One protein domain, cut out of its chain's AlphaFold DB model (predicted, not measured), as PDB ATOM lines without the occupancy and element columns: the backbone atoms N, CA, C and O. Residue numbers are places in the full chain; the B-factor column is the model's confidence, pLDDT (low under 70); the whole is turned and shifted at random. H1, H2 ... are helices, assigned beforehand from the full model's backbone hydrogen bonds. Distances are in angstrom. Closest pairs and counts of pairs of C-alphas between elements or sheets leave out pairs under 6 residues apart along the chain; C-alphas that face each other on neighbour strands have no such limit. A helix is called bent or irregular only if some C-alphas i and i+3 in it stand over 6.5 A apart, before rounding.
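This is residues 516 to 595 of the 831 residues of the protein "Serine/threonine protein kinase, bacterial" of Phormidesmis priestleyi Ana (UniProt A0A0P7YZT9). One long helix, H4, has H1 alongside it, running nearly parallel to it, and H2 crossing it steeply on another side. The short helix H3 follows at the far end of H2, and from there a long loop, residues 555 to 568, returns to the beginning of H4. The printed part has 80 residues with four named helices, in the order H1, H2, H3, H4, and no named strand; the class is all helix. It is only just compact, close to loose, with a radius of gyration of the C-alphas of 13.5 A, and its elongated outline spans 43 by 25 by 17 A.

The longest helix, H4, holds residues 569 to 589 and measures 30.5 A from its first C-alpha, at (22.057, -21.705, 12.886), to its last, at (22.723, -24.768, -17.475). H4 is irregular, with C-alphas 570 and 573 7.4 A apart, and it has a kink of 26 degrees near residue 576. H1 is residues 516 to 530, 20.7 A long, and begins with C-alpha 516 at (12.216, -20.934, 4.158). H2 is residues 535 to 549, 21.0 A long. H3 is residues 551 to 554, with 5.5 A from first to last C-alpha.

H4 touches H1 at a shallow tilt of 26 degrees, and the two run the same way. Their closest C-alphas, those of Ile 524 and Thr 583, are 6.7 A apart. H4 also touches H2, with residues 577 to 585 of H4 and 542 to 546 of H2 alone. The closest C-alphas there are those of Val 542 and Ala 582, 5.6 A apart, and the lines are only just about perpendicular, at 72 degrees. H1 and H2 are close but not clearly touching, with the C-alphas of Arg 528 and Glu 535 closest at 7.8 A; they run opposite ways at a steep tilt of 59 degrees. H3 is close to H2 but not clearly touching it, the closest C-alphas being those of Tyr 547 and Leu 553, 6.6 A apart. H3 is apart from H1 and from H4. In H1 and H2 every O i to N i+4 pair is within hydrogen-bond range, in H4 15 of 17 are, and H3 is too short for such a pair.

The two C-alphas farthest apart, those of Asn 559 and Asp 594, are 43.3 A from each other. The printed part has no cut. The links from H1 to H2 and from H2 to H3 are tight, and the link from H3 to H4, of 14 residues, is long. The mean pLDDT of the printed part is 84.9; residues 516, 569, 572 and 573 are under 70, and H4 has a mean of 78.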
ATOM      1  N   GLU A 516      11.717 -21.629   5.346       65.00
ATOM      2  CA  GLU A 516      12.216 -20.934   4.158       65.00
ATOM      3  C   GLU A 516      13.453 -21.608   3.564       65.00
ATOM      4  O   GLU A 516      13.489 -21.863   2.360       65.00
ATOM      5  N   GLU A 517      14.445 -21.977   4.384       73.25
ATOM      6  CA  GLU A 517      15.583 -22.769   3.913       73.25
ATOM      7  C   GLU A 517      15.130 -24.131   3.374       73.25
ATOM      8  O   GLU A 517      15.580 -24.553   2.310       73.25
ATOM      9  N   THR A 518      14.181 -24.784   4.045       79.06
ATOM     10  CA  THR A 518      13.601 -26.052   3.581       79.06
ATOM     11  C   THR A 518      12.925 -25.887   2.214       79.06
ATOM     12  O   THR A 518      13.134 -26.709   1.318       79.06
ATOM     13  N   ALA A 519      12.163 -24.808   2.011       71.81
ATOM     14  CA  ALA A 519      11.534 -24.488   0.731       71.81
ATOM     15  C   ALA A 519      12.567 -24.165  -0.365       71.81
ATOM     16  O   ALA A 519      12.454 -24.679  -1.479       71.81
ATOM     17  N   ARG A 520      13.608 -23.384  -0.048       81.44
ATOM     18  CA  ARG A 520      14.709 -23.022  -0.958       81.44
ATOM     19  C   ARG A 520      15.503 -24.250  -1.409       81.44
ATOM     20  O   ARG A 520      15.669 -24.469  -2.609       81.44
ATOM     21  N   GLN A 521      15.923 -25.096  -0.467       83.31
ATOM     22  CA  GLN A 521      16.618 -26.353  -0.758       83.31
ATOM     23  C   GLN A 521      15.733 -27.309  -1.575       83.31
ATOM     24  O   GLN A 521      16.218 -27.940  -2.517       83.31
ATOM     25  N   GLN A 522      14.429 -27.389  -1.282       85.38
ATOM     26  CA  GLN A 522      13.501 -28.205  -2.068       85.38
ATOM     27  C   GLN A 522      13.273 -27.642  -3.480       85.38
ATOM     28  O   GLN A 522      13.181 -28.429  -4.417       85.38
ATOM     29  N   ALA A 523      13.235 -26.321  -3.675       79.56
ATOM     30  CA  ALA A 523      13.134 -25.712  -5.003       79.56
ATOM     31  C   ALA A 523      14.372 -26.018  -5.867       79.56
ATOM     32  O   ALA A 523      14.236 -26.456  -7.013       79.56
ATOM     33  N   ILE A 524      15.575 -25.879  -5.295       84.75
ATOM     34  CA  ILE A 524      16.847 -26.250  -5.939       84.75
ATOM     35  C   ILE A 524      16.854 -27.743  -6.295       84.75
ATOM     36  O   ILE A 524      17.180 -28.103  -7.428       84.75
ATOM     37  N   ARG A 525      16.431 -28.617  -5.368       95.00
ATOM     38  CA  ARG A 525      16.315 -30.065  -5.598       95.00
ATOM     39  C   ARG A 525      15.345 -30.389  -6.737       95.00
ATOM     40  O   ARG A 525      15.743 -31.065  -7.683       95.00
ATOM     41  N   SER A 526      14.115 -29.875  -6.685       93.44
ATOM     42  CA  SER A 526      13.091 -30.108  -7.711       93.44
ATOM     43  C   SER A 526      13.548 -29.641  -9.098       93.44
ATOM     44  O   SER A 526      13.289 -30.318 -10.090       93.44
ATOM     45  N   ARG A 527      14.261 -28.508  -9.190       92.50
ATOM     46  CA  ARG A 527      14.778 -27.983 -10.464       92.50
ATOM     47  C   ARG A 527      15.970 -28.787 -10.990       92.50
ATOM     48  O   ARG A 527      16.002 -29.100 -12.177       92.50
ATOM     49  N   ARG A 528      16.897 -29.211 -10.121       96.94
ATOM     50  CA  ARG A 528      17.955 -30.184 -10.462       96.94
ATOM     51  C   ARG A 528      17.356 -31.478 -11.023       96.94
ATOM     52  O   ARG A 528      17.860 -31.998 -12.012       96.94
ATOM     53  N   GLU A 529      16.281 -31.981 -10.419       95.88
ATOM     54  CA  GLU A 529      15.583 -33.202 -10.842       95.88
ATOM     55  C   GLU A 529      14.836 -33.012 -12.168       95.88
ATOM     56  O   GLU A 529      14.961 -33.852 -13.060       95.88
ATOM     57  N   ALA A 530      14.167 -31.872 -12.364       93.81
ATOM     58  CA  ALA A 530      13.563 -31.498 -13.644       93.81
ATOM     59  C   ALA A 530      14.598 -31.413 -14.783       93.81
ATOM     60  O   ALA A 530      14.314 -31.856 -15.900       93.81
ATOM     61  N   LEU A 531      15.820 -30.946 -14.487       93.44
ATOM     62  CA  LEU A 531      16.982 -30.956 -15.389       93.44
ATOM     63  C   LEU A 531      17.759 -32.294 -15.391       93.44
ATOM     64  O   LEU A 531      18.623 -32.505 -16.235       93.44
ATOM     65  N   GLY A 532      17.422 -33.252 -14.523       95.44
ATOM     66  CA  GLY A 532      18.001 -34.604 -14.470       95.44
ATOM     67  C   GLY A 532      19.480 -34.682 -14.082       95.44
ATOM     68  O   GLY A 532      20.099 -35.719 -14.300       95.44
ATOM     69  N   ILE A 533      20.047 -33.612 -13.523       96.44
ATOM     70  CA  ILE A 533      21.475 -33.521 -13.191       96.44
ATOM     71  C   ILE A 533      21.769 -34.398 -11.964       96.44
ATOM     72  O   ILE A 533      21.038 -34.341 -10.970       96.44
ATOM     73  N   ASN A 534      22.844 -35.191 -11.997       96.19
ATOM     74  CA  ASN A 534      23.238 -36.068 -10.886       96.19
ATOM     75  C   ASN A 534      23.459 -35.284  -9.569       96.19
ATOM     76  O   ASN A 534      24.066 -34.215  -9.563       96.19
ATOM     77  N   GLU A 535      22.962 -35.810  -8.442       95.88
ATOM     78  CA  GLU A 535      22.983 -35.103  -7.150       95.88
ATOM     79  C   GLU A 535      24.378 -34.974  -6.529       95.88
ATOM     80  O   GLU A 535      24.682 -33.912  -5.986       95.88
ATOM     81  N   SER A 536      25.233 -36.004  -6.614       96.25
ATOM     82  CA  SER A 536      26.612 -35.898  -6.109       96.25
ATOM     83  C   SER A 536      27.355 -34.861  -6.932       96.25
ATOM     84  O   SER A 536      27.773 -33.842  -6.397       96.25
ATOM     85  N   TYR A 537      27.364 -35.054  -8.255       97.06
ATOM     86  CA  TYR A 537      28.002 -34.148  -9.201       97.06
ATOM     87  C   TYR A 537      27.597 -32.681  -8.988       97.06
ATOM     88  O   TYR A 537      28.453 -31.802  -8.898       97.06
ATOM     89  N   PHE A 538      26.292 -32.412  -8.877       97.69
ATOM     90  CA  PHE A 538      25.786 -31.058  -8.673       97.69
ATOM     91  C   PHE A 538      26.254 -30.462  -7.339       97.69
ATOM     92  O   PHE A 538      26.651 -29.299  -7.293       97.69
ATOM     93  N   ASN A 539      26.259 -31.249  -6.259       95.56
ATOM     94  CA  ASN A 539      26.787 -30.798  -4.974       95.56
ATOM     95  C   ASN A 539      28.301 -30.559  -5.022       95.56
ATOM     96  O   ASN A 539      28.756 -29.563  -4.465       95.56
ATOM     97  N   ASP A 540      29.065 -31.411  -5.703       96.81
ATOM     98  CA  ASP A 540      30.518 -31.291  -5.849       96.81
ATOM     99  C   ASP A 540      30.903 -30.048  -6.672       96.81
ATOM    100  O   ASP A 540      31.771 -29.279  -6.257       96.81
ATOM    101  N   LEU A 541      30.180 -29.773  -7.764       96.88
ATOM    102  CA  LEU A 541      30.281 -28.545  -8.562       96.88
ATOM    103  C   LEU A 541      29.938 -27.284  -7.752       96.88
ATOM    104  O   LEU A 541      30.697 -26.315  -7.752       96.88
ATOM    105  N   VAL A 542      28.804 -27.282  -7.044       94.75
ATOM    106  CA  VAL A 542      28.387 -26.141  -6.210       94.75
ATOM    107  C   VAL A 542      29.382 -25.901  -5.075       94.75
ATOM    108  O   VAL A 542      29.697 -24.752  -4.775       94.75
ATOM    109  N   ASN A 543      29.927 -26.964  -4.479       95.06
ATOM    110  CA  ASN A 543      30.972 -26.864  -3.466       95.06
ATOM    111  C   ASN A 543      32.264 -26.273  -4.056       95.06
ATOM    112  O   ASN A 543      32.816 -25.349  -3.465       95.06
ATOM    113  N   GLN A 544      32.732 -26.755  -5.215       94.62
ATOM    114  CA  GLN A 544      33.916 -26.221  -5.905       94.62
ATOM    115  C   GLN A 544      33.791 -24.704  -6.119       94.62
ATOM    116  O   GLN A 544      34.651 -23.941  -5.679       94.62
ATOM    117  N   LEU A 545      32.686 -24.263  -6.728       88.06
ATOM    118  CA  LEU A 545      32.431 -22.850  -7.017       88.06
ATOM    119  C   LEU A 545      32.270 -22.010  -5.735       88.06
ATOM    120  O   LEU A 545      32.749 -20.880  -5.688       88.06
ATOM    121  N   PHE A 546      31.674 -22.564  -4.674       88.81
ATOM    122  CA  PHE A 546      31.545 -21.890  -3.377       88.81
ATOM    123  C   PHE A 546      32.896 -21.575  -2.730       88.81
ATOM    124  O   PHE A 546      33.118 -20.440  -2.310       88.81
ATOM    125  N   TYR A 547      33.825 -22.531  -2.672       90.25
ATOM    126  CA  TYR A 547      35.144 -22.261  -2.084       90.25
ATOM    127  C   TYR A 547      36.068 -21.463  -3.016       90.25
ATOM    128  O   TYR A 547      37.008 -20.840  -2.527       90.25
ATOM    129  N   GLN A 548      35.782 -21.412  -4.323       85.62
ATOM    130  CA  GLN A 548      36.435 -20.489  -5.258       85.62
ATOM    131  C   GLN A 548      35.975 -19.032  -5.049       85.62
ATOM    132  O   GLN A 548      36.797 -18.123  -5.119       85.62
ATOM    133  N   GLU A 549      34.688 -18.800  -4.767       78.75
ATOM    134  CA  GLU A 549      34.133 -17.461  -4.490       78.75
ATOM    135  C   GLU A 549      34.420 -16.989  -3.047       78.75
ATOM    136  O   GLU A 549      34.562 -15.792  -2.800       78.75
ATOM    137  N   TYR A 550      34.587 -17.922  -2.099       79.88
ATOM    138  CA  TYR A 550      34.895 -17.645  -0.688       79.88
ATOM    139  C   TYR A 550      36.184 -18.349  -0.202       79.88
ATOM    140  O   TYR A 550      36.132 -19.153   0.737       79.88
ATOM    141  N   PRO A 551      37.369 -18.038  -0.768       84.12
ATOM    142  CA  PRO A 551      38.614 -18.768  -0.496       84.12
ATOM    143  C   PRO A 551      39.084 -18.686   0.963       84.12
ATOM    144  O   PRO A 551      39.734 -19.609   1.447       84.12
ATOM    145  N   ALA A 552      38.703 -17.646   1.714       83.88
ATOM    146  CA  ALA A 552      38.972 -17.560   3.154       83.88
ATOM    147  C   ALA A 552      38.346 -18.721   3.960       83.88
ATOM    148  O   ALA A 552      38.843 -19.081   5.026       83.88
ATOM    149  N   LEU A 553      37.287 -19.360   3.448       85.12
ATOM    150  CA  LEU A 553      36.668 -20.523   4.088       85.12
ATOM    151  C   LEU A 553      37.495 -21.810   3.932       85.12
ATOM    152  O   LEU A 553      37.219 -22.782   4.629       85.12
ATOM    153  N   LEU A 554      38.535 -21.826   3.088       84.56
ATOM    154  CA  LEU A 554      39.478 -22.949   2.986       84.56
ATOM    155  C   LEU A 554      40.392 -23.087   4.216       84.56
ATOM    156  O   LEU A 554      40.963 -24.157   4.405       84.56
ATOM    157  N   THR A 555      40.506 -22.042   5.046       87.19
ATOM    158  CA  THR A 555      41.324 -22.035   6.275       87.19
ATOM    159  C   THR A 555      40.561 -21.625   7.541       87.19
ATOM    160  O   THR A 555      41.121 -21.659   8.635       87.19
ATOM    161  N   ALA A 556      39.276 -21.266   7.431       80.44
ATOM    162  CA  ALA A 556      38.431 -20.851   8.560       80.44
ATOM    163  C   ALA A 556      37.823 -22.016   9.377       80.44
ATOM    164  O   ALA A 556      37.027 -21.783  10.289       80.44
ATOM    165  N   GLY A 557      38.128 -23.267   9.029       85.25
ATOM    166  CA  GLY A 557      37.654 -24.461   9.727       85.25
ATOM    167  C   GLY A 557      38.540 -24.877  10.911       85.25
ATOM    168  O   GLY A 557      39.610 -24.306  11.143       85.25
ATOM    169  N   PRO A 558      38.129 -25.912  11.670       80.12
ATOM    170  CA  PRO A 558      38.934 -26.471  12.751       80.12
ATOM    171  C   PRO A 558      40.352 -26.835  12.288       80.12
ATOM    172  O   PRO A 558      40.546 -27.384  11.204       80.12
ATOM    173  N   ASN A 559      41.348 -26.537  13.127       83.44
ATOM    174  CA  ASN A 559      42.777 -26.735  12.846       83.44
ATOM    175  C   ASN A 559      43.315 -25.986  11.603       83.44
ATOM    176  O   ASN A 559      44.376 -26.345  11.099       83.44
ATOM    177  N   GLY A 560      42.614 -24.958  11.109       79.75
ATOM    178  CA  GLY A 560      43.017 -24.198   9.919       79.75
ATOM    179  C   GLY A 560      42.693 -24.887   8.588       79.75
ATOM    180  O   GLY A 560      43.268 -24.522   7.566       79.75
ATOM    181  N   GLY A 561      41.818 -25.899   8.597       81.44
ATOM    182  CA  GLY A 561      41.309 -26.552   7.387       81.44
ATOM    183  C   GLY A 561      40.068 -25.867   6.804       81.44
ATOM    184  O   GLY A 561      39.673 -24.781   7.234       81.44
ATOM    185  N   ARG A 562      39.406 -26.534   5.851       88.12
ATOM    186  CA  ARG A 562      38.162 -26.042   5.239       88.12
ATOM    187  C   ARG A 562      37.038 -25.965   6.276       88.12
ATOM    188  O   ARG A 562      36.803 -26.921   7.017       88.12
ATOM    189  N   LYS A 563      36.315 -24.843   6.318       88.31
ATOM    190  CA  LYS A 563      35.053 -24.735   7.051       88.31
ATOM    191  C   LYS A 563      33.953 -25.423   6.248       88.31
ATOM    192  O   LYS A 563      33.427 -24.839   5.307       88.31
ATOM    193  N   GLU A 564      33.588 -26.636   6.654       87.50
ATOM    194  CA  GLU A 564      32.344 -27.265   6.204       87.50
ATOM    195  C   GLU A 564      31.119 -26.498   6.711       87.50
ATOM    196  O   GLU A 564      31.135 -25.936   7.807       87.50
ATOM    197  N   LEU A 565      30.043 -26.506   5.920       84.88
ATOM    198  CA  LEU A 565      28.761 -25.923   6.302       84.88
ATOM    199  C   LEU A 565      27.947 -26.978   7.051       84.88
ATOM    200  O   LEU A 565      27.626 -28.034   6.505       84.88
ATOM    201  N   THR A 566      27.603 -26.689   8.300       84.00
ATOM    202  CA  THR A 566      26.782 -27.558   9.146       84.00
ATOM    203  C   THR A 566      25.307 -27.144   9.112       84.00
ATOM    204  O   THR A 566      24.932 -26.145   8.495       84.00
ATOM    205  N   ALA A 567      24.458 -27.903   9.809       78.69
ATOM    206  CA  ALA A 567      23.062 -27.552  10.074       78.69
ATOM    207  C   ALA A 567      22.876 -26.678  11.339       78.69
ATOM    208  O   ALA A 567      21.759 -26.555  11.839       78.69
ATOM    209  N   ALA A 568      23.950 -26.092  11.883       74.25
ATOM    210  CA  ALA A 568      23.858 -25.110  12.964       74.25
ATOM    211  C   ALA A 568      23.316 -23.769  12.440       74.25
ATOM    212  O   ALA A 568      23.573 -23.391  11.291       74.25
ATOM    213  N   ALA A 569      22.610 -23.009  13.279       67.31
ATOM    214  CA  ALA A 569      22.057 -21.705  12.886       67.31
ATOM    215  C   ALA A 569      23.149 -20.705  12.442       67.31
ATOM    216  O   ALA A 569      22.958 -19.924  11.513       67.31
ATOM    217  N   THR A 570      24.344 -20.791  13.034       70.38
ATOM    218  CA  THR A 570      25.512 -19.948  12.714       70.38
ATOM    219  C   THR A 570      26.060 -20.118  11.291       70.38
ATOM    220  O   THR A 570      26.819 -19.264  10.833       70.38
ATOM    221  N   ASP A 571      25.673 -21.181  10.580       76.19
ATOM    222  CA  ASP A 571      26.066 -21.433   9.189       76.19
ATOM    223  C   ASP A 571      24.987 -21.042   8.161       76.19
ATOM    224  O   ASP A 571      25.266 -21.071   6.962       76.19
ATOM    225  N   GLU A 572      23.785 -20.627   8.584       69.38
ATOM    226  CA  GLU A 572      22.680 -20.268   7.674       69.38
ATOM    227  C   GLU A 572      23.063 -19.188   6.637       69.38
ATOM    228  O   GLU A 572      22.807 -19.407   5.449       69.38
ATOM    229  N   PRO A 573      23.795 -18.103   6.980       68.75
ATOM    230  CA  PRO A 573      24.254 -17.123   5.989       68.75
ATOM    231  C   PRO A 573      25.221 -17.695   4.941       68.75
ATOM    232  O   PRO A 573      25.302 -17.182   3.825       68.75
ATOM    233  N   LEU A 574      25.961 -18.761   5.272       72.00
ATOM    234  CA  LEU A 574      26.832 -19.462   4.323       72.00
ATOM    235  C   LEU A 574      26.034 -20.445   3.459       72.00
ATOM    236  O   LEU A 574      26.306 -20.547   2.262       72.00
ATOM    237  N   ARG A 575      25.018 -21.116   4.024       81.88
ATOM    238  CA  ARG A 575      24.103 -21.979   3.259       81.88
ATOM    239  C   ARG A 575      23.301 -21.170   2.239       81.88
ATOM    240  O   ARG A 575      23.255 -21.566   1.081       81.88
ATOM    241  N   ILE A 576      22.811 -19.981   2.603       72.12
ATOM    242  CA  ILE A 576      22.179 -19.028   1.670       72.12
ATOM    243  C   ILE A 576      23.121 -18.690   0.498       72.12
ATOM    244  O   ILE A 576      22.731 -18.810  -0.662       72.12
ATOM    245  N   ARG A 577      24.387 -18.337   0.769       71.94
ATOM    246  CA  ARG A 577      25.382 -18.045  -0.287       71.94
ATOM    247  C   ARG A 577      25.622 -19.251  -1.208       71.94
ATOM    248  O   ARG A 577      25.648 -19.094  -2.428       71.94
ATOM    249  N   ARG A 578      25.737 -20.459  -0.644       85.12
ATOM    250  CA  ARG A 578      25.882 -21.719  -1.395       85.12
ATOM    251  C   ARG A 578      24.656 -22.030  -2.261       85.12
ATOM    252  O   ARG A 578      24.805 -22.422  -3.416       85.12
ATOM    253  N   ASP A 579      23.457 -21.817  -1.740       78.50
ATOM    254  CA  ASP A 579      22.199 -22.045  -2.456       78.50
ATOM    255  C   ASP A 579      21.986 -21.019  -3.585       78.50
ATOM    256  O   ASP A 579      21.458 -21.353  -4.652       78.50
ATOM    257  N   ASN A 580      22.497 -19.795  -3.424       76.00
ATOM    258  CA  ASN A 580      22.547 -18.791  -4.490       76.00
ATOM    259  C   ASN A 580      23.551 -19.171  -5.598       76.00
ATOM    260  O   ASN A 580      23.305 -18.890  -6.772       76.00
ATOM    261  N   ILE A 581      24.656 -19.858  -5.276       74.94
ATOM    262  CA  ILE A 581      25.547 -20.474  -6.282       74.94
ATOM    263  C   ILE A 581      24.836 -21.623  -6.998       74.94
ATOM    264  O   ILE A 581      24.828 -21.645  -8.226       74.94
ATOM    265  N   ALA A 582      24.180 -22.530  -6.267       84.12
ATOM    266  CA  ALA A 582      23.385 -23.610  -6.857       84.12
ATOM    267  C   ALA A 582      22.324 -23.074  -7.833       84.12
ATOM    268  O   ALA A 582      22.179 -23.582  -8.945       84.12
ATOM    269  N   THR A 583      21.643 -21.991  -7.461       79.19
ATOM    270  CA  THR A 583      20.649 -21.320  -8.310       79.19
ATOM    271  C   THR A 583      21.289 -20.655  -9.536       79.19
ATOM    272  O   THR A 583      20.782 -20.831 -10.644       79.19
ATOM    273  N   ARG A 584      22.438 -19.970  -9.392       83.19
ATOM    274  CA  ARG A 584      23.211 -19.428 -10.532       83.19
ATOM    275  C   ARG A 584      23.682 -20.522 -11.494       83.19
ATOM    276  O   ARG A 584      23.621 -20.315 -12.703       83.19
ATOM    277  N   VAL A 585      24.113 -21.680 -10.990       87.69
ATOM    278  CA  VAL A 585      24.484 -22.837 -11.822       87.69
ATOM    279  C   VAL A 585      23.267 -23.340 -12.599       87.69
ATOM    280  O   VAL A 585      23.334 -23.412 -13.821       87.69
ATOM    281  N   LEU A 586      22.137 -23.612 -11.937       88.88
ATOM    282  CA  LEU A 586      20.920 -24.083 -12.616       88.88
ATOM    283  C   LEU A 586      20.435 -23.086 -13.686       88.88
ATOM    284  O   LEU A 586      20.129 -23.510 -14.796       88.88
ATOM    285  N   ASN A 587      20.465 -21.777 -13.402       84.19
ATOM    286  CA  ASN A 587      20.155 -20.721 -14.379       84.19
ATOM    287  C   ASN A 587      21.070 -20.745 -15.617       84.19
ATOM    288  O   ASN A 587      20.600 -20.472 -16.715       84.19
ATOM    289  N   ARG A 588      22.368 -21.037 -15.453       85.19
ATOM    290  CA  ARG A 588      23.336 -21.088 -16.565       85.19
ATOM    291  C   ARG A 588      23.209 -22.351 -17.407       85.19
ATOM    292  O   ARG A 588      23.468 -22.300 -18.602       85.19
ATOM    293  N   LEU A 589      22.858 -23.479 -16.791       89.50
ATOM    294  CA  LEU A 589      22.723 -24.768 -17.475       89.50
ATOM    295  C   LEU A 589      21.400 -24.874 -18.246       89.50
ATOM    296  O   LEU A 589      21.367 -25.406 -19.357       89.50
ATOM    297  N   GLU A 590      20.316 -24.342 -17.682       86.12
ATOM    298  CA  GLU A 590      19.008 -24.295 -18.332       86.12
ATOM    299  C   GLU A 590      19.061 -23.430 -19.608       86.12
ATOM    300  O   GLU A 590      19.640 -22.346 -19.630       86.12
ATOM    301  N   GLY A 591      18.524 -23.954 -20.714       81.81
ATOM    302  CA  GLY A 591      18.544 -23.300 -22.029       81.81
ATOM    303  C   GLY A 591      19.893 -23.296 -22.771       81.81
ATOM    304  O   GLY A 591      19.896 -23.037 -23.971       81.81
ATOM    305  N   ASN A 592      21.017 -23.613 -22.115       85.50
ATOM    306  CA  ASN A 592      22.351 -23.632 -22.742       85.50
ATOM    307  C   ASN A 592      22.917 -25.043 -22.978       85.50
ATOM    308  O   ASN A 592      23.849 -25.188 -23.766       85.50
ATOM    309  N   LEU A 593      22.367 -26.066 -22.320       88.31
ATOM    310  CA  LEU A 593      22.647 -27.477 -22.585       88.31
ATOM    311  C   LEU A 593      21.344 -28.241 -22.827       88.31
ATOM    312  O   LEU A 593      20.300 -27.930 -22.251       88.31
ATOM    313  N   ASP A 594      21.413 -29.261 -23.678       89.69
ATOM    314  CA  ASP A 594      20.277 -30.126 -23.973       89.69
ATOM    315  C   ASP A 594      20.021 -31.169 -22.870       89.69
ATOM    316  O   ASP A 594      20.824 -31.407 -21.962       89.69
ATOM    317  N   ARG A 595      18.868 -31.836 -22.975       89.50
ATOM    318  CA  ARG A 595      18.377 -32.772 -21.963       89.50
ATOM    319  C   ARG A 595      19.292 -33.979 -21.739       89.50
ATOM    320  O   ARG A 595      19.297 -34.473 -20.613       89.50
TER     321      ARG A 595